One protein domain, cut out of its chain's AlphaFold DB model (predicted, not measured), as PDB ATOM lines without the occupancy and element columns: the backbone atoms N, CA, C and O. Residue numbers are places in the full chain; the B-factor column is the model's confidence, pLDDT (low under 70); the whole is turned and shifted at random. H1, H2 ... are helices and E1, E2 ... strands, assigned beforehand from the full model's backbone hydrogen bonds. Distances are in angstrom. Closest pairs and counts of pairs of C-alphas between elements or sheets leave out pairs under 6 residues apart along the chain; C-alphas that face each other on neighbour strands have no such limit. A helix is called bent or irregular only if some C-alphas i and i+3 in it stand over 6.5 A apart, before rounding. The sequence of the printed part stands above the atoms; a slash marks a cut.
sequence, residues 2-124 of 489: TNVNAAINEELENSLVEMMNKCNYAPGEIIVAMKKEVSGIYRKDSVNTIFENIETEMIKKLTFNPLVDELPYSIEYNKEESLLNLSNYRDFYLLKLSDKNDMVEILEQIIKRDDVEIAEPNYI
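AT A GLANCE: This is residues 2 to 124 of the 489 residues of the protein "Dockerin domain-containing protein" of Clostridiales bacterium (UniProt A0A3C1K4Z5). A twisted sheet of four strands has H4 packed over E1 and the short H2 over E2 on the same face, while the long helix H1 is at one end of the domain, meeting E4 and H4 with its later part and sticking out with residues 2 to 8. At the opposite end, the small helix H3 and a long loop extend away from the sheet, and residues 78 to 83 stick out. The printed part has 123 residues, with four named helices and four named strands in the order H1 E1 H2 E2 H3 E3 H4 E4. The sheet runs E2 E3 E1 E4, all antiparallel, and the class is mixed, helices and strands. The whole is only just compact, close to loose, with a radius of gyration of the C-alphas of 16.2 A and spans of 45 by 33 by 25 A.

HOW THE PARTS SIT: In the sheet, E1, residues 25 to 34, bends by 99 degrees at residue 28. It is antiparallel to E4, residues 116 to 123, at 157 degrees, with N 31 and O 120 2.8 A apart, within hydrogen-bond range. E3, residues 92 to 97, is antiparallel to E1 at 145 degrees, with N 95 and O 30 at 2.8 A. E2, residues 56 to 61, is antiparallel to E3 at 167 degrees, with N 60 and O 94 at 2.8 A. E2 and E4 are the edge strands. H4, residues 100 to 111, has a height of 7.8 A over the sheet and runs along the strands over E1, at 14 degrees on the local plane; their closest C-alphas, of Gly 28 and Lys 100, are 3.7 A apart. H2, residues 44 to 50, lies on the same face at a height of 8.0 A, over E2 and slantwise to the strands, at 48 degrees on the local plane; the closest C-alphas of H2 and E2, of Asn 48 and Ile 59, are 6.3 A apart. E1, H2, E2 and E3, H4, E4 are split strand-helix-strand units, each pair of strands running the same way with another strand between them, and both crossovers are right-handed. H1, residues 2 to 22, touches H4 with residues 12 to 16 alone, at a steep tilt of 52 degrees, opposite ways; the closest C-alphas, of Leu 16 and Val 104, are 7.3 A apart. H1 is on the sheet through its residues 16 to 22, and its C-alpha closest to E4, that of Met 20, is 7.3 A from that of Pro 121. The sheet and the helices H1, H2 and H4 make two layers, helices on one face of a sheet. H3, residues 66 to 69, is not on the sheet; it is close to H2 but not clearly touching, the closest C-alphas, of Lys 44 and Asp 69, being 6.3 A apart. Every O i to N i+4 pair is within hydrogen-bond range in H1; H4 has 6 of 8, H2 has 0 of 3 with 2 of 4 O i to N i+3 pairs within range, and H3 is too short for an i+4 pair.

IN THESE COORDINATES: H1 begins at C-alpha 2, (-18.014, -5.490, -13.375), and is 30.7 A long from first to last C-alpha. E1 measures 20.6 A, E4 18.5 A, H4 17.3 A, E3 16.1 A, E2 13.5 A, H2 10.6 A and H3 5.3 A. H2 and H4 are irregular: C-alphas 45 and 48, and likewise C-alphas 101 and 104, are 7.6 A apart. E4 ends at C-alpha 123, (-15.073, 25.597, -28.368).

THE WHOLE: The two C-alphas farthest apart, of Asn 3 and Pro 72, are 49.6 A apart. The printed part has no cut, and the link from H3 to E3, 22 residues, is long. The mean pLDDT of the printed part is 73.8; residues 2 to 23, 44 to 45, 67 and 71 to 88 are under 70.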
ATOM      1  N   THR A   2     -19.090  -6.406 -13.816       40.78
ATOM      2  CA  THR A   2     -18.014  -5.490 -13.375       40.78
ATOM      3  C   THR A   2     -16.978  -5.128 -14.454       40.78
ATOM      4  O   THR A   2     -16.577  -3.977 -14.527       40.78
ATOM      5  N   ASN A   3     -16.604  -6.060 -15.345       42.62
ATOM      6  CA  ASN A   3     -15.616  -5.795 -16.412       42.62
ATOM      7  C   ASN A   3     -16.164  -5.013 -17.619       42.62
ATOM      8  O   ASN A   3     -15.383  -4.416 -18.346       42.62
ATOM      9  N   VAL A   4     -17.483  -5.016 -17.845       38.19
ATOM     10  CA  VAL A   4     -18.095  -4.298 -18.981       38.19
ATOM     11  C   VAL A   4     -18.221  -2.810 -18.653       38.19
ATOM     12  O   VAL A   4     -17.891  -1.974 -19.480       38.19
ATOM     13  N   ASN A   5     -18.591  -2.480 -17.413       44.72
ATOM     14  CA  ASN A   5     -18.671  -1.089 -16.962       44.72
ATOM     15  C   ASN A   5     -17.290  -0.420 -16.872       44.72
ATOM     16  O   ASN A   5     -17.189   0.773 -17.115       44.72
ATOM     17  N   ALA A   6     -16.233  -1.177 -16.554       49.28
ATOM     18  CA  ALA A   6     -14.866  -0.653 -16.537       49.28
ATOM     19  C   ALA A   6     -14.369  -0.300 -17.949       49.28
ATOM     20  O   ALA A   6     -13.853   0.791 -18.145       49.28
ATOM     21  N   ALA A   7     -14.603  -1.175 -18.932       43.88
ATOM     22  CA  ALA A   7     -14.227  -0.923 -20.323       43.88
ATOM     23  C   ALA A   7     -15.016   0.244 -20.946       43.88
ATOM     24  O   ALA A   7     -14.437   1.059 -21.649       43.88
ATOM     25  N   ILE A   8     -16.316   0.361 -20.641       48.12
ATOM     26  CA  ILE A   8     -17.148   1.490 -21.096       48.12
ATOM     27  C   ILE A   8     -16.675   2.812 -20.475       48.12
ATOM     28  O   ILE A   8     -16.657   3.833 -21.155       48.12
ATOM     29  N   ASN A   9     -16.282   2.806 -19.197       55.31
ATOM     30  CA  ASN A   9     -15.739   4.000 -18.548       55.31
ATOM     31  C   ASN A   9     -14.371   4.387 -19.125       55.31
ATOM     32  O   ASN A   9     -14.154   5.560 -19.387       55.31
ATOM     33  N   GLU A  10     -13.494   3.417 -19.389       59.25
ATOM     34  CA  GLU A  10     -12.186   3.652 -20.017       59.25
ATOM     35  C   GLU A  10     -12.328   4.183 -21.457       59.25
ATOM     36  O   GLU A  10     -11.606   5.085 -21.875       59.25
ATOM     37  N   GLU A  11     -13.291   3.672 -22.228       56.41
ATOM     38  CA  GLU A  11     -13.595   4.160 -23.580       56.41
ATOM     39  C   GLU A  11     -14.192   5.579 -23.561       56.41
ATOM     40  O   GLU A  11     -13.841   6.412 -24.399       56.41
ATOM     41  N   LEU A  12     -15.035   5.889 -22.568       56.44
ATOM     42  CA  LEU A  12     -15.580   7.231 -22.355       56.44
ATOM     43  C   LEU A  12     -14.492   8.233 -21.940       56.44
ATOM     44  O   LEU A  12     -14.427   9.317 -22.515       56.44
ATOM     45  N   GLU A  13     -13.628   7.871 -20.989       63.41
ATOM     46  CA  GLU A  13     -12.480   8.685 -20.563       63.41
ATOM     47  C   GLU A  13     -11.555   8.986 -21.752       63.41
ATOM     48  O   GLU A  13     -11.202  10.141 -21.994       63.41
ATOM     49  N   ASN A  14     -11.229   7.975 -22.565       62.66
ATOM     50  CA  ASN A  14     -10.423   8.158 -23.775       62.66
ATOM     51  C   ASN A  14     -11.100   9.090 -24.796       62.66
ATOM     52  O   ASN A  14     -10.439   9.962 -25.362       62.66
ATOM     53  N   SER A  15     -12.414   8.950 -24.999       55.25
ATOM     54  CA  SER A  15     -13.200   9.811 -25.894       55.25
ATOM     55  C   SER A  15     -13.227  11.271 -25.424       55.25
ATOM     56  O   SER A  15     -13.096  12.193 -26.230       55.25
ATOM     57  N   LEU A  16     -13.319  11.503 -24.111       63.97
ATOM     58  CA  LEU A  16     -13.286  12.839 -23.514       63.97
ATOM     59  C   LEU A  16     -11.911  13.495 -23.625       63.97
ATOM     60  O   LEU A  16     -11.815  14.671 -23.979       63.97
ATOM     61  N   VAL A  17     -10.846  12.730 -23.379       64.38
ATOM     62  CA  VAL A  17      -9.470  13.189 -23.590       64.38
ATOM     63  C   VAL A  17      -9.251  13.543 -25.062       64.38
ATOM     64  O   VAL A  17      -8.650  14.573 -25.367       64.38
ATOM     65  N   GLU A  18      -9.764  12.741 -25.995       59.78
ATOM     66  CA  GLU A  18      -9.695  13.046 -27.426       59.78
ATOM     67  C   GLU A  18     -10.491  14.315 -27.776       59.78
ATOM     68  O   GLU A  18      -9.986  15.188 -28.480       59.78
ATOM     69  N   MET A  19     -11.709  14.455 -27.248       59.25
ATOM     70  CA  MET A  19     -12.576  15.622 -27.429       59.25
ATOM     71  C   MET A  19     -11.909  16.916 -26.942       59.25
ATOM     72  O   MET A  19     -11.908  17.917 -27.655       59.25
ATOM     73  N   MET A  20     -11.275  16.892 -25.769       63.75
ATOM     74  CA  MET A  20     -10.584  18.057 -25.210       63.75
ATOM     75  C   MET A  20      -9.260  18.383 -25.908       63.75
ATOM     76  O   MET A  20      -8.806  19.521 -25.844       63.75
ATOM     77  N   ASN A  21      -8.644  17.423 -26.597       64.31
ATOM     78  CA  ASN A  21      -7.413  17.656 -27.355       64.31
ATOM     79  C   ASN A  21      -7.659  18.077 -28.816       64.31
ATOM     80  O   ASN A  21      -6.706  18.436 -29.505       64.31
ATOM     81  N   LYS A  22      -8.908  18.029 -29.308       51.06
ATOM     82  CA  LYS A  22      -9.245  18.294 -30.719       51.06
ATOM     83  C   LYS A  22      -9.179  19.767 -31.116       51.06
ATOM     84  O   LYS A  22      -8.694  20.070 -32.203       51.06
ATOM     85  N   CYS A  23      -9.669  20.663 -30.266       61.41
ATOM     86  CA  CYS A  23      -9.843  22.079 -30.588       61.41
ATOM     87  C   CYS A  23      -9.561  22.959 -29.367       61.41
ATOM     88  O   CYS A  23      -9.681  22.508 -28.231       61.41
ATOM     89  N   ASN A  24      -9.244  24.237 -29.592       72.25
ATOM     90  CA  ASN A  24      -9.197  25.221 -28.509       72.25
ATOM     91  C   ASN A  24     -10.611  25.460 -27.957       72.25
ATOM     92  O   ASN A  24     -11.572  25.563 -28.717       72.25
ATOM     93  N   TYR A  25     -10.739  25.571 -26.639       82.12
ATOM     94  CA  TYR A  25     -12.008  25.794 -25.944       82.12
ATOM     95  C   TYR A  25     -11.829  26.773 -24.784       82.12
ATOM     96  O   TYR A  25     -10.710  27.008 -24.323       82.12
ATOM     97  N   ALA A  26     -12.931  27.359 -24.319       85.31
ATOM     98  CA  ALA A  26     -12.953  28.216 -23.144       85.31
ATOM     99  C   ALA A  26     -12.844  27.349 -21.871       85.31
ATOM    100  O   ALA A  26     -13.740  26.543 -21.605       85.31
ATOM    101  N   PRO A  27     -11.764  27.466 -21.069       84.94
ATOM    102  CA  PRO A  27     -11.596  26.629 -19.885       84.94
ATOM    103  C   PRO A  27     -12.723  26.852 -18.870       84.94
ATOM    104  O   PRO A  27     -12.949  27.985 -18.445       84.94
ATOM    105  N   GLY A  28     -13.376  25.768 -18.445       90.50
ATOM    106  CA  GLY A  28     -14.480  25.819 -17.485       90.50
ATOM    107  C   GLY A  28     -15.836  26.183 -18.091       90.50
ATOM    108  O   GLY A  28     -16.751  26.509 -17.342       90.50
ATOM    109  N   GLU A  29     -15.990  26.143 -19.416       94.31
ATOM    110  CA  GLU A  29     -17.277  26.359 -20.080       94.31
ATOM    111  C   GLU A  29     -17.722  25.114 -20.860       94.31
ATOM    112  O   GLU A  29     -16.971  24.571 -21.671       94.31
ATOM    113  N   ILE A  30     -18.956  24.671 -20.616       93.50
ATOM    114  CA  ILE A  30     -19.562  23.474 -21.215       93.50
ATOM    115  C   ILE A  30     -20.874  23.869 -21.891       93.50
ATOM    116  O   ILE A  30     -21.707  24.547 -21.288       93.50
ATOM    117  N   ILE A  31     -21.089  23.409 -23.120       94.19
ATOM    118  CA  ILE A  31     -22.374  23.488 -23.811       94.19
ATOM    119  C   ILE A  31     -23.091  22.146 -23.677       94.19
ATOM    120  O   ILE A  31     -22.498  21.087 -23.864       94.19
ATOM    121  N   VAL A  32     -24.383  22.188 -23.356       91.69
ATOM    122  CA  VAL A  32     -25.230  21.005 -23.181       91.69
ATOM    123  C   VAL A  32     -26.476  21.126 -24.045       91.69
ATOM    124  O   VAL A  32     -27.192  22.125 -23.984       91.69
ATOM    125  N   ALA A  33     -26.756  20.084 -24.819       88.38
ATOM    126  CA  ALA A  33     -27.998  19.889 -25.547       88.38
ATOM    127  C   ALA A  33     -28.872  18.863 -24.829       88.38
ATOM    128  O   ALA A  33     -28.468  17.715 -24.632       88.38
ATOM    129  N   MET A  34     -30.101  19.246 -24.495       86.69
ATOM    130  CA  MET A  34     -31.071  18.313 -23.928       86.69
ATOM    131  C   MET A  34     -31.745  17.481 -25.022       86.69
ATOM    132  O   MET A  34     -31.912  17.920 -26.170       86.69
ATOM    133  N   LYS A  35     -32.193  16.276 -24.659       80.69
ATOM    134  CA  LYS A  35     -33.033  15.460 -25.540       80.69
ATOM    135  C   LYS A  35     -34.359  16.169 -25.834       80.69
ATOM    136  O   LYS A  35     -34.897  16.915 -25.009       80.69
ATOM    137  N   LYS A  36     -34.917  15.937 -27.023       78.62
ATOM    138  CA  LYS A  36     -36.173  16.574 -27.465       78.62
ATOM    139  C   LYS A  36     -37.349  16.262 -26.532       78.62
ATOM    140  O   LYS A  36     -38.241  17.084 -26.380       78.62
ATOM    141  N   GLU A  37     -37.353  15.084 -25.902       76.44
ATOM    142  CA  GLU A  37     -38.424  14.618 -25.016       76.44
ATOM    143  C   GLU A  37     -38.536  15.448 -23.736       76.44
ATOM    144  O   GLU A  37     -39.616  15.506 -23.152       76.44
ATOM    145  N   VAL A  38     -37.437  16.077 -23.318       78.06
ATOM    146  CA  VAL A  38     -37.357  16.889 -22.097       78.06
ATOM    147  C   VAL A  38     -37.209  18.386 -22.379       78.06
ATOM    148  O   VAL A  38     -37.191  19.201 -21.459       78.06
ATOM    149  N   SER A  39     -37.102  18.765 -23.653       79.12
ATOM    150  CA  SER A  39     -36.914  20.155 -24.064       79.12
ATOM    151  C   SER A  39     -38.207  20.951 -23.909       79.12
ATOM    152  O   SER A  39     -39.284  20.508 -24.303       79.12
ATOM    153  N   GLY A  40     -38.099  22.141 -23.324       71.88
ATOM    154  CA  GLY A  40     -39.236  22.992 -22.985       71.88
ATOM    155  C   GLY A  40     -39.911  22.662 -21.653       71.88
ATOM    156  O   GLY A  40     -40.852  23.355 -21.273       71.88
ATOM    157  N   ILE A  41     -39.418  21.657 -20.916       74.31
ATOM    158  CA  ILE A  41     -39.828  21.413 -19.524       74.31
ATOM    159  C   ILE A  41     -39.301  22.534 -18.614       74.31
ATOM    160  O   ILE A  41     -40.005  22.980 -17.707       74.31
ATOM    161  N   TYR A  42     -38.081  23.017 -18.870       70.56
ATOM    162  CA  TYR A  42     -37.406  23.990 -18.016       70.56
ATOM    163  C   TYR A  42     -37.423  25.399 -18.612       70.56
ATOM    164  O   TYR A  42     -36.962  25.655 -19.730       70.56
ATOM    165  N   ARG A  43     -37.947  26.338 -17.822       71.50
ATOM    166  CA  ARG A  43     -38.049  27.758 -18.179       71.50
ATOM    167  C   ARG A  43     -36.765  28.505 -17.885       71.50
ATOM    168  O   ARG A  43     -35.977  28.071 -17.051       71.50
ATOM    169  N   LYS A  44     -36.620  29.687 -18.493       67.38
ATOM    170  CA  LYS A  44     -35.503  30.612 -18.250       67.38
ATOM    171  C   LYS A  44     -35.264  30.904 -16.758       67.38
ATOM    172  O   LYS A  44     -34.116  30.987 -16.335       67.38
ATOM    173  N   ASP A  45     -36.322  30.988 -15.957       67.62
ATOM    174  CA  ASP A  45     -36.210  31.250 -14.514       67.62
ATOM    175  C   ASP A  45     -35.871  29.989 -13.693       67.62
ATOM    176  O   ASP A  45     -35.464  30.081 -12.538       67.62
ATOM    177  N   SER A  46     -36.010  28.802 -14.291       72.62
ATOM    178  CA  SER A  46     -35.731  27.492 -13.681       72.62
ATOM    179  C   SER A  46     -34.405  26.891 -14.152       72.62
ATOM    180  O   SER A  46     -34.105  25.741 -13.856       72.62
ATOM    181  N   VAL A  47     -33.592  27.644 -14.891       74.94
ATOM    182  CA  VAL A  47     -32.352  27.133 -15.498       74.94
ATOM    183  C   VAL A  47     -31.371  26.613 -14.442       74.94
ATOM    184  O   VAL A  47     -30.705  25.604 -14.659       74.94
ATOM    185  N   ASN A  48     -31.352  27.235 -13.262       77.38
ATOM    186  CA  ASN A  48     -30.460  26.841 -12.171       77.38
ATOM    187  C   ASN A  48     -30.807  25.482 -11.539       77.38
ATOM    188  O   ASN A  48     -29.952  24.888 -10.895       77.38
ATOM    189  N   THR A  49     -32.029  24.965 -11.720       80.06
ATOM    190  CA  THR A  49     -32.429  23.671 -11.134       80.06
ATOM    191  C   THR A  49     -32.046  22.477 -12.011       80.06
ATOM    192  O   THR A  49     -32.081  21.343 -11.557       80.06
ATOM    193  N   ILE A  50     -31.683  22.704 -13.279       82.56
ATOM    194  CA  ILE A  50     -31.402  21.632 -14.255       82.56
ATOM    195  C   ILE A  50     -30.100  20.896 -13.911       82.56
ATOM    196  O   ILE A  50     -30.001  19.666 -14.007       82.56
ATOM    197  N   PHE A  51     -29.107  21.672 -13.480       87.12
ATOM    198  CA  PHE A  51     -27.765  21.219 -13.134       87.12
ATOM    199  C   PHE A  51     -27.445  21.523 -11.666       87.12
ATOM    200  O   PHE A  51     -26.312  21.838 -11.337       87.12
ATOM    201  N   GLU A  52     -28.437  21.424 -10.773       81.50
ATOM    202  CA  GLU A  52     -28.303  21.778  -9.345       81.50
ATOM    203  C   GLU A  52     -27.194  21.014  -8.598       81.50
ATOM    204  O   GLU A  52     -26.683  21.493  -7.590       81.50
ATOM    205  N   ASN A  53     -26.799  19.847  -9.114       84.00
ATOM    206  CA  ASN A  53     -25.720  19.021  -8.567       84.00
ATOM    207  C   ASN A  53     -24.336  19.359  -9.151       84.00
ATOM    208  O   ASN A  53     -23.377  18.647  -8.879       84.00
ATOM    209  N   ILE A  54     -24.241  20.405  -9.975       87.44
ATOM    210  CA  ILE A  54     -23.014  20.844 -10.636       87.44
ATOM    211  C   ILE A  54     -22.693  22.253 -10.152       87.44
ATOM    212  O   ILE A  54     -23.502  23.173 -10.283       87.44
ATOM    213  N   GLU A  55     -21.496  22.432  -9.600       88.56
ATOM    214  CA  GLU A  55     -21.064  23.730  -9.100       88.56
ATOM    215  C   GLU A  55     -20.740  24.676 -10.271       88.56
ATOM    216  O   GLU A  55     -19.761  24.503 -11.001       88.56
ATOM    217  N   THR A  56     -21.598  25.675 -10.482       89.31
ATOM    218  CA  THR A  56     -21.509  26.612 -11.610       89.31
ATOM    219  C   THR A  56     -21.552  28.063 -11.132       89.31
ATOM    220  O   THR A  56     -22.325  28.417 -10.242       89.31
ATOM    221  N   GLU A  57     -20.756  28.934 -11.758       91.38
ATOM    222  CA  GLU A  57     -20.880  30.391 -11.619       91.38
ATOM    223  C   GLU A  57     -22.121  30.908 -12.352       91.38
ATOM    224  O   GLU A  57     -22.725  31.913 -11.969       91.38
ATOM    225  N   MET A  58     -22.462  30.256 -13.465       91.31
ATOM    226  CA  MET A  58     -23.543  30.666 -14.345       91.31
ATOM    227  C   MET A  58     -24.077  29.473 -15.127       91.31
ATOM    228  O   MET A  58     -23.312  28.675 -15.667       91.31
ATOM    229  N   ILE A  59     -25.395  29.439 -15.296       91.69
ATOM    230  CA  ILE A  59     -26.047  28.630 -16.317       91.69
ATOM    231  C   ILE A  59     -26.875  29.574 -17.188       91.69
ATOM    232  O   ILE A  59     -27.734  30.314 -16.704       91.69
ATOM    233  N   LYS A  60     -26.603  29.575 -18.491       91.12
ATOM    234  CA  LYS A  60     -27.289  30.405 -19.482       91.12
ATOM    235  C   LYS A  60     -27.997  29.516 -20.486       91.12
ATOM    236  O   LYS A  60     -27.359  28.755 -21.203       91.12
ATOM    237  N   LYS A  61     -29.312  29.671 -20.610       90.12
ATOM    238  CA  LYS A  61     -30.061  29.079 -21.721       90.12
ATOM    239  C   LYS A  61     -29.694  29.801 -23.025       90.12
ATOM    240  O   LYS A  61     -29.771  31.028 -23.096       90.12
ATOM    241  N   LEU A  62     -29.244  29.046 -24.022       88.12
ATOM    242  CA  LEU A  62     -28.840  29.535 -25.344       88.12
ATOM    243  C   LEU A  62     -30.006  29.533 -26.337       88.12
ATOM    244  O   LEU A  62     -29.998  30.302 -27.296       88.12
ATOM    245  N   THR A  63     -31.018  28.701 -26.098       84.62
ATOM    246  CA  THR A  63     -32.242  28.654 -26.903       84.62
ATOM    247  C   THR A  63     -33.351  29.465 -26.283       84.62
ATOM    248  O   THR A  63     -33.522  29.510 -25.067       84.62
ATOM    249  N   PHE A  64     -34.135  30.093 -27.147       80.88
ATOM    250  CA  PHE A  64     -35.316  30.824 -26.743       80.88
ATOM    251  C   PHE A  64     -36.470  30.461 -27.663       80.88
ATOM    252  O   PHE A  64     -36.361  30.575 -28.886       80.88
ATOM    253  N   ASN A  65     -37.580  30.041 -27.071       75.00
ATOM    254  CA  ASN A  65     -38.836  29.849 -27.768       75.00
ATOM    255  C   ASN A  65     -39.941  30.614 -27.030       75.00
ATOM    256  O   ASN A  65     -40.342  30.197 -25.943       75.00
ATOM    257  N   PRO A  66     -40.487  31.695 -27.612       71.56
ATOM    258  CA  PRO A  66     -41.451  32.555 -26.925       71.56
ATOM    259  C   PRO A  66     -42.733  31.814 -26.521       71.56
ATOM    260  O   PRO A  66     -43.362  32.148 -25.523       71.56
ATOM    261  N   LEU A  67     -43.106  30.753 -27.241       68.19
ATOM    262  CA  LEU A  67     -44.303  29.964 -26.944       68.19
ATOM    263  C   LEU A  67     -44.098  28.955 -25.803       68.19
ATOM    264  O   LEU A  67     -45.066  28.368 -25.331       68.19
ATOM    265  N   VAL A  68     -42.857  28.746 -25.366       72.56
ATOM    266  CA  VAL A  68     -42.484  27.812 -24.295       72.56
ATOM    267  C   VAL A  68     -41.962  28.578 -23.079       72.56
ATOM    268  O   VAL A  68     -42.368  28.310 -21.947       72.56
ATOM    269  N   ASP A  69     -41.104  29.567 -23.319       75.94
ATOM    270  CA  ASP A  69     -40.340  30.265 -22.290       75.94
ATOM    271  C   ASP A  69     -41.069  31.474 -21.680       75.94
ATOM    272  O   ASP A  69     -40.748  31.843 -20.553       75.94
ATOM    273  N   GLU A  70     -42.048  32.083 -22.368       72.75
ATOM    274  CA  GLU A  70     -42.744  33.295 -21.882       72.75
ATOM    275  C   GLU A  70     -44.140  33.040 -21.289       72.75
ATOM    276  O   GLU A  70     -44.762  33.953 -20.740       72.75
ATOM    277  N   LEU A  71     -44.673  31.816 -21.375       64.38
ATOM    278  CA  LEU A  71     -46.030  31.545 -20.895       64.38
ATOM    279  C   LEU A  71     -46.109  31.600 -19.356       64.38
ATOM    280  O   LEU A  71     -45.296  30.979 -18.681       64.38
ATOM    281  N   PRO A  72     -47.118  32.254 -18.750       57.34
ATOM    282  CA  PRO A  72     -47.159  32.489 -17.301       57.34
ATOM    283  C   PRO A  72     -47.525  31.266 -16.436       57.34
ATOM    284  O   PRO A  72     -47.370  31.329 -15.221       57.34
ATOM    285  N   TYR A  73     -47.970  30.144 -17.020       56.31
ATOM    286  CA  TYR A  73     -48.397  28.943 -16.276       56.31
ATOM    287  C   TYR A  73     -47.790  27.664 -16.852       56.31
ATOM    288  O   TYR A  73     -47.649  27.568 -18.071       56.31
ATOM    289  N   SER A  74     -47.439  26.696 -15.998       51.81
ATOM    290  CA  SER A  74     -46.953  25.369 -16.399       51.81
ATOM    291  C   SER A  74     -48.034  24.626 -17.186       51.81
ATOM    292  O   SER A  74     -49.114  24.370 -16.654       51.81
ATOM    293  N   ILE A  75     -47.757  24.281 -18.441       53.28
ATOM    294  CA  ILE A  75     -48.626  23.400 -19.222       53.28
ATOM    295  C   ILE A  75     -48.180  21.971 -18.912       53.28
ATOM    296  O   ILE A  75     -47.030  21.626 -19.179       53.28
ATOM    297  N   GLU A  76     -49.058  21.138 -18.346       50.19
ATOM    298  CA  GLU A  76     -48.868  19.686 -18.427       50.19
ATOM    299  C   GLU A  76     -48.880  19.322 -19.912       50.19
ATOM    300  O   GLU A  76     -49.900  19.442 -20.593       50.19
ATOM    301  N   TYR A  77     -47.709  18.988 -20.449       49.94
ATOM    302  CA  TYR A  77     -47.539  18.758 -21.874       49.94
ATOM    303  C   TYR A  77     -48.230  17.454 -22.281       49.94
ATOM    304  O   TYR A  77     -47.655  16.369 -22.194       49.94
ATOM    305  N   ASN A  78     -49.477  17.559 -22.740       53.41
ATOM    306  CA  ASN A  78     -50.165  16.462 -23.401       53.41
ATOM    307  C   ASN A  78     -49.867  16.509 -24.905       53.41
ATOM    308  O   ASN A  78     -50.359  17.370 -25.640       53.41
ATOM    309  N   LYS A  79     -49.028  15.574 -25.361       49.56
ATOM    310  CA  LYS A  79     -48.503  15.496 -26.733       49.56
ATOM    311  C   LYS A  79     -49.602  15.340 -27.798       49.56
ATOM    312  O   LYS A  79     -49.353  15.645 -28.958       49.56
ATOM    313  N   GLU A  80     -50.799  14.895 -27.407       50.59
ATOM    314  CA  GLU A  80     -51.943  14.674 -28.305       50.59
ATOM    315  C   GLU A  80     -52.851  15.907 -28.497       50.59
ATOM    316  O   GLU A  80     -53.592  15.956 -29.475       50.59
ATOM    317  N   GLU A  81     -52.777  16.929 -27.630       45.88
ATOM    318  CA  GLU A  81     -53.704  18.085 -27.643       45.88
ATOM    319  C   GLU A  81     -53.033  19.435 -27.974       45.88
ATOM    320  O   GLU A  81     -53.690  20.474 -28.058       45.88
ATOM    321  N   SER A  82     -51.717  19.443 -28.194       49.50
ATOM    322  CA  SER A  82     -50.928  20.654 -28.451       49.50
ATOM    323  C   SER A  82     -50.856  21.011 -29.946       49.50
ATOM    324  O   SER A  82     -50.311  20.256 -30.747       49.50
ATOM    325  N   LEU A  83     -51.294  22.225 -30.314       46.69
ATOM    326  CA  LEU A  83     -51.117  22.823 -31.656       46.69
ATOM    327  C   LEU A  83     -49.662  23.256 -31.960       46.69
ATOM    328  O   LEU A  83     -49.361  23.705 -33.067       46.69
ATOM    329  N   LEU A  84     -48.755  23.140 -30.987       50.50
ATOM    330  CA  LEU A  84     -47.335  23.461 -31.108       50.50
ATOM    331  C   LEU A  84     -46.545  22.242 -31.606       50.50
ATOM    332  O   LEU A  84     -46.336  21.272 -30.874       50.50
ATOM    333  N   ASN A  85     -46.071  22.297 -32.852       53.91
ATOM    334  CA  ASN A  85     -45.178  21.283 -33.411       53.91
ATOM    335  C   ASN A  85     -43.729  21.527 -32.943       53.91
ATOM    336  O   ASN A  85     -42.961  22.230 -33.594       53.91
ATOM    337  N   LEU A  86     -43.365  20.936 -31.802       55.84
ATOM    338  CA  LEU A  86     -42.033  21.032 -31.182       55.84
ATOM    339  C   LEU A  86     -41.057  19.940 -31.647       55.84
ATOM    340  O   LEU A  86     -40.033  19.724 -31.007       55.84
ATOM    341  N   SER A  87     -41.345  19.234 -32.745       57.78
ATOM    342  CA  SER A  87     -40.565  18.057 -33.171       57.78
ATOM    343  C   SER A  87     -39.060  18.307 -33.366       57.78
ATOM    344  O   SER A  87     -38.287  17.355 -33.260       57.78
ATOM    345  N   ASN A  88     -38.653  19.567 -33.566       62.00
ATOM    346  CA  ASN A  88     -37.263  19.996 -33.745       62.00
ATOM    347  C   ASN A  88     -36.753  20.963 -32.656       62.00
ATOM    348  O   ASN A  88     -35.651  21.491 -32.794       62.00
ATOM    349  N   TYR A  89     -37.532  21.245 -31.605       70.25
ATOM    350  CA  TYR A  89     -37.100  22.161 -30.546       70.25
ATOM    351  C   TYR A  89     -36.233  21.431 -29.512       70.25
ATOM    352  O   TYR A  89     -36.619  20.377 -29.005       70.25
ATOM    353  N   ARG A  90     -35.071  22.010 -29.192       82.69
ATOM    354  CA  ARG A  90     -34.147  21.525 -28.164       82.69
ATOM    355  C   ARG A  90     -33.773  22.657 -27.232       82.69
ATOM    356  O   ARG A  90     -33.621  23.788 -27.686       82.69
ATOM    357  N   ASP A  91     -33.600  22.351 -25.954       86.25
ATOM    358  CA  ASP A  91     -32.962  23.292 -25.045       86.25
ATOM    359  C   ASP A  91     -31.437  23.149 -25.109       86.25
ATOM    360  O   ASP A  91     -30.908  22.056 -24.894       86.25
ATOM    361  N   PHE A  92     -30.744  24.258 -25.387       91.75
ATOM    362  CA  PHE A  92     -29.286  24.354 -25.295       91.75
ATOM    363  C   PHE A  92     -28.903  25.230 -24.100       91.75
ATOM    364  O   PHE A  92     -29.499  26.291 -23.886       91.75
ATOM    365  N   TYR A  93     -27.891  24.814 -23.345       93.44
ATOM    366  CA  TYR A  93     -27.386  25.517 -22.168       93.44
ATOM    367  C   TYR A  93     -25.876  25.712 -22.261       93.44
ATOM    368  O   TYR A  93     -25.169  24.819 -22.704       93.44
ATOM    369  N   LEU A  94     -25.397  26.865 -21.807       94.44
ATOM    370  CA  LEU A  94     -23.998  27.129 -21.494       94.44
ATOM    371  C   LEU A  94     -23.844  27.108 -19.975       94.44
ATOM    372  O   LEU A  94     -24.499  27.886 -19.280       94.44
ATOM    373  N   LEU A  95     -22.981  26.237 -19.474       95.00
ATOM    374  CA  LEU A  95     -22.569  26.175 -18.081       95.00
ATOM    375  C   LEU A  95     -21.183  26.795 -17.977       95.00
ATOM    376  O   LEU A  95     -20.274  26.397 -18.700       95.00
ATOM    377  N   LYS A  96     -21.017  27.733 -17.049       95.06
ATOM    378  CA  LYS A  96     -19.716  28.242 -16.627       95.06
ATOM    379  C   LYS A  96     -19.429  27.709 -15.230       95.06
ATOM    380  O   LYS A  96     -20.166  28.024 -14.297       95.06
ATOM    381  N   LEU A  97     -18.414  26.869 -15.109       93.88
ATOM    382  CA  LEU A  97     -18.060  26.146 -13.889       93.88
ATOM    383  C   LEU A  97     -17.410  27.066 -12.855       93.88
ATOM    384  O   LEU A  97     -16.682  27.987 -13.226       93.88
ATOM    385  N   SER A  98     -17.649  26.787 -11.571       91.94
ATOM    386  CA  SER A  98     -16.998  27.498 -10.457       91.94
ATOM    387  C   SER A  98     -15.499  27.212 -10.378       91.94
ATOM    388  O   SER A  98     -14.712  28.125 -10.126       91.94
ATOM    389  N   ASP A  99     -15.088  25.970 -10.650       91.00
ATOM    390  CA  ASP A  99     -13.691  25.608 -10.880       91.00
ATOM    391  C   ASP A  99     -13.536  25.012 -12.283       91.00
ATOM    392  O   ASP A  99     -14.126  23.996 -12.649       91.00
ATOM    393  N   LYS A 100     -12.708  25.660 -13.102       87.06
ATOM    394  CA  LYS A 100     -12.403  25.211 -14.465       87.06
ATOM    395  C   LYS A 100     -11.634  23.887 -14.512       87.06
ATOM    396  O   LYS A 100     -11.617  23.255 -15.564       87.06
ATOM    397  N   ASN A 101     -10.966  23.495 -13.425       87.56
ATOM    398  CA  ASN A 101     -10.211  22.241 -13.365       87.56
ATOM    399  C   ASN A 101     -11.137  21.015 -13.317       87.56
ATOM    400  O   ASN A 101     -10.725  19.937 -13.740       87.56
ATOM    401  N   ASP A 102     -12.392  21.198 -12.906       87.75
ATOM    402  CA  ASP A 102     -13.381  20.122 -12.761       87.75
ATOM    403  C   ASP A 102     -14.061  19.758 -14.090       87.75
ATOM    404  O   ASP A 102     -14.926  18.888 -14.151       87.75
ATOM    405  N   MET A 103     -13.678  20.417 -15.187       86.44
ATOM    406  CA  MET A 103     -14.344  20.318 -16.486       86.44
ATOM    407  C   MET A 103     -14.461  18.887 -17.020       86.44
ATOM    408  O   MET A 103     -15.517  18.529 -17.535       86.44
ATOM    409  N   VAL A 104     -13.410  18.072 -16.885       82.25
ATOM    410  CA  VAL A 104     -13.417  16.665 -17.330       82.25
ATOM    411  C   VAL A 104     -14.428  15.859 -16.517       82.25
ATOM    412  O   VAL A 104     -15.312  15.220 -17.082       82.25
ATOM    413  N   GLU A 105     -14.325  15.932 -15.189       86.94
ATOM    414  CA  GLU A 105     -15.185  15.189 -14.268       86.94
ATOM    415  C   GLU A 105     -16.657  15.586 -14.448       86.94
ATOM    416  O   GLU A 105     -17.547  14.737 -14.497       86.94
ATOM    417  N   ILE A 106     -16.925  16.879 -14.619       89.44
ATOM    418  CA  ILE A 106     -18.279  17.388 -14.827       89.44
ATOM    419  C   ILE A 106     -18.822  16.980 -16.204       89.44
ATOM    420  O   ILE A 106     -19.987  16.590 -16.297       89.44
ATOM    421  N   LEU A 107     -18.009  16.995 -17.266       82.56
ATOM    422  CA  LEU A 107     -18.409  16.463 -18.577       82.56
ATOM    423  C   LEU A 107     -18.787  14.979 -18.486       82.56
ATOM    424  O   LEU A 107     -19.829  14.587 -19.014       82.56
ATOM    425  N   GLU A 108     -18.008  14.165 -17.766       80.00
ATOM    426  CA  GLU A 108     -18.341  12.755 -17.522       80.00
ATOM    427  C   GLU A 108     -19.683  12.585 -16.813       80.00
ATOM    428  O   GLU A 108     -20.472  11.706 -17.175       80.00
ATOM    429  N   GLN A 109     -19.943  13.404 -15.793       86.12
ATOM    430  CA  GLN A 109     -21.198  13.367 -15.050       86.12
ATOM    431  C   GLN A 109     -22.387  13.765 -15.934       86.12
ATOM    432  O   GLN A 109     -23.423  13.101 -15.890       86.12
ATOM    433  N   ILE A 110     -22.246  14.813 -16.754       86.25
ATOM    434  CA  ILE A 110     -23.319  15.322 -17.619       86.25
ATOM    435  C   ILE A 110     -23.638  14.336 -18.749       86.25
ATOM    436  O   ILE A 110     -24.812  14.048 -18.975       86.25
ATOM    437  N   ILE A 111     -22.628  13.788 -19.434       80.56
ATOM    438  CA  ILE A 111     -22.824  12.867 -20.571       80.56
ATOM    439  C   ILE A 111     -23.540  11.577 -20.146       80.56
ATOM    440  O   ILE A 111     -24.276  10.986 -20.931       80.56
ATOM    441  N   LYS A 112     -23.363  11.146 -18.891       79.50
ATOM    442  CA  LYS A 112     -24.029   9.957 -18.338       79.50
ATOM    443  C   LYS A 112     -25.510  10.180 -18.010       79.50
ATOM    444  O   LYS A 112     -26.185   9.221 -17.637       79.50
ATOM    445  N   ARG A 113     -26.031  11.409 -18.100       83.25
ATOM    446  CA  ARG A 113     -27.437  11.682 -17.791       83.25
ATOM    447  C   ARG A 113     -28.355  11.245 -18.931       83.25
ATOM    448  O   ARG A 113     -28.173  11.630 -20.082       83.25
ATOM    449  N   ASP A 114     -29.422  10.527 -18.591       82.62
ATOM    450  CA  ASP A 114     -30.392  10.013 -19.568       82.62
ATOM    451  C   ASP A 114     -31.198  11.107 -20.288       82.62
ATOM    452  O   ASP A 114     -31.793  10.835 -21.333       82.62
ATOM    453  N   ASP A 115     -31.235  12.329 -19.758       82.25
ATOM    454  CA  ASP A 115     -31.950  13.481 -20.314       82.25
ATOM    455  C   ASP A 115     -31.075  14.380 -21.211       82.25
ATOM    456  O   ASP A 115     -31.601  15.236 -21.932       82.25
ATOM    457  N   VAL A 116     -29.758  14.150 -21.228       83.50
ATOM    458  CA  VAL A 116     -28.784  14.870 -22.054       83.50
ATOM    459  C   VAL A 116     -28.584  14.141 -23.380       83.50
ATOM    460  O   VAL A 116     -28.451  12.921 -23.430       83.50
ATOM    461  N   GLU A 117     -28.593  14.888 -24.483       80.94
ATOM    462  CA  GLU A 117     -28.259  14.348 -25.800       80.94
ATOM    463  C   GLU A 117     -26.771  14.493 -26.109       80.94
ATOM    464  O   GLU A 117     -26.146  13.540 -26.570       80.94
ATOM    465  N   ILE A 118     -26.222  15.685 -25.869       82.12
ATOM    466  CA  ILE A 118     -24.820  16.029 -26.125       82.12
ATOM    467  C   ILE A 118     -24.354  16.955 -25.003       82.12
ATOM    468  O   ILE A 118     -25.098  17.845 -24.588       82.12
ATOM    469  N   ALA A 119     -23.119  16.777 -24.544       83.75
ATOM    470  CA  ALA A 119     -22.410  17.767 -23.746       83.75
ATOM    471  C   ALA A 119     -20.954  17.846 -24.204       83.75
ATOM    472  O   ALA A 119     -20.311  16.816 -24.398       83.75
ATOM    473  N   GLU A 120     -20.456  19.063 -24.394       83.19
ATOM    474  CA  GLU A 120     -19.134  19.316 -24.962       83.19
ATOM    475  C   GLU A 120     -18.525  20.627 -24.434       83.19
ATOM    476  O   GLU A 120     -19.249  21.480 -23.914       83.19
ATOM    477  N   PRO A 121     -17.198  20.817 -24.532       88.06
ATOM    478  CA  PRO A 121     -16.552  22.099 -24.277       88.06
ATOM    479  C   PRO A 121     -17.160  23.234 -25.110       88.06
ATOM    480  O   PRO A 121     -17.514  23.036 -26.270       88.06
ATOM    481  N   ASN A 122     -17.207  24.451 -24.563       90.19
ATOM    482  CA  ASN A 122     -17.465  25.641 -25.374       90.19
ATOM    483  C   ASN A 122     -16.227  25.945 -26.235       90.19
ATOM    484  O   ASN A 122     -15.285  26.605 -25.780       90.19
ATOM    485  N   TYR A 123     -16.190  25.399 -27.450       79.38
ATOM    486  CA  TYR A 123     -15.073  25.597 -28.368       79.38
ATOM    487  C   TYR A 123     -14.920  27.070 -28.758       79.38
ATOM    488  O   TYR A 123     -15.890  27.800 -28.944       79.38
ATOM    489  N   ILE A 124     -13.670  27.510 -28.869       74.94
ATOM    490  CA  ILE A 124     -13.342  28.853 -29.328       74.94
ATOM    491  C   ILE A 124     -13.214  28.790 -30.844       74.94
ATOM    492  O   ILE A 124     -12.257  28.213 -31.363       74.94
TER     493      ILE A 124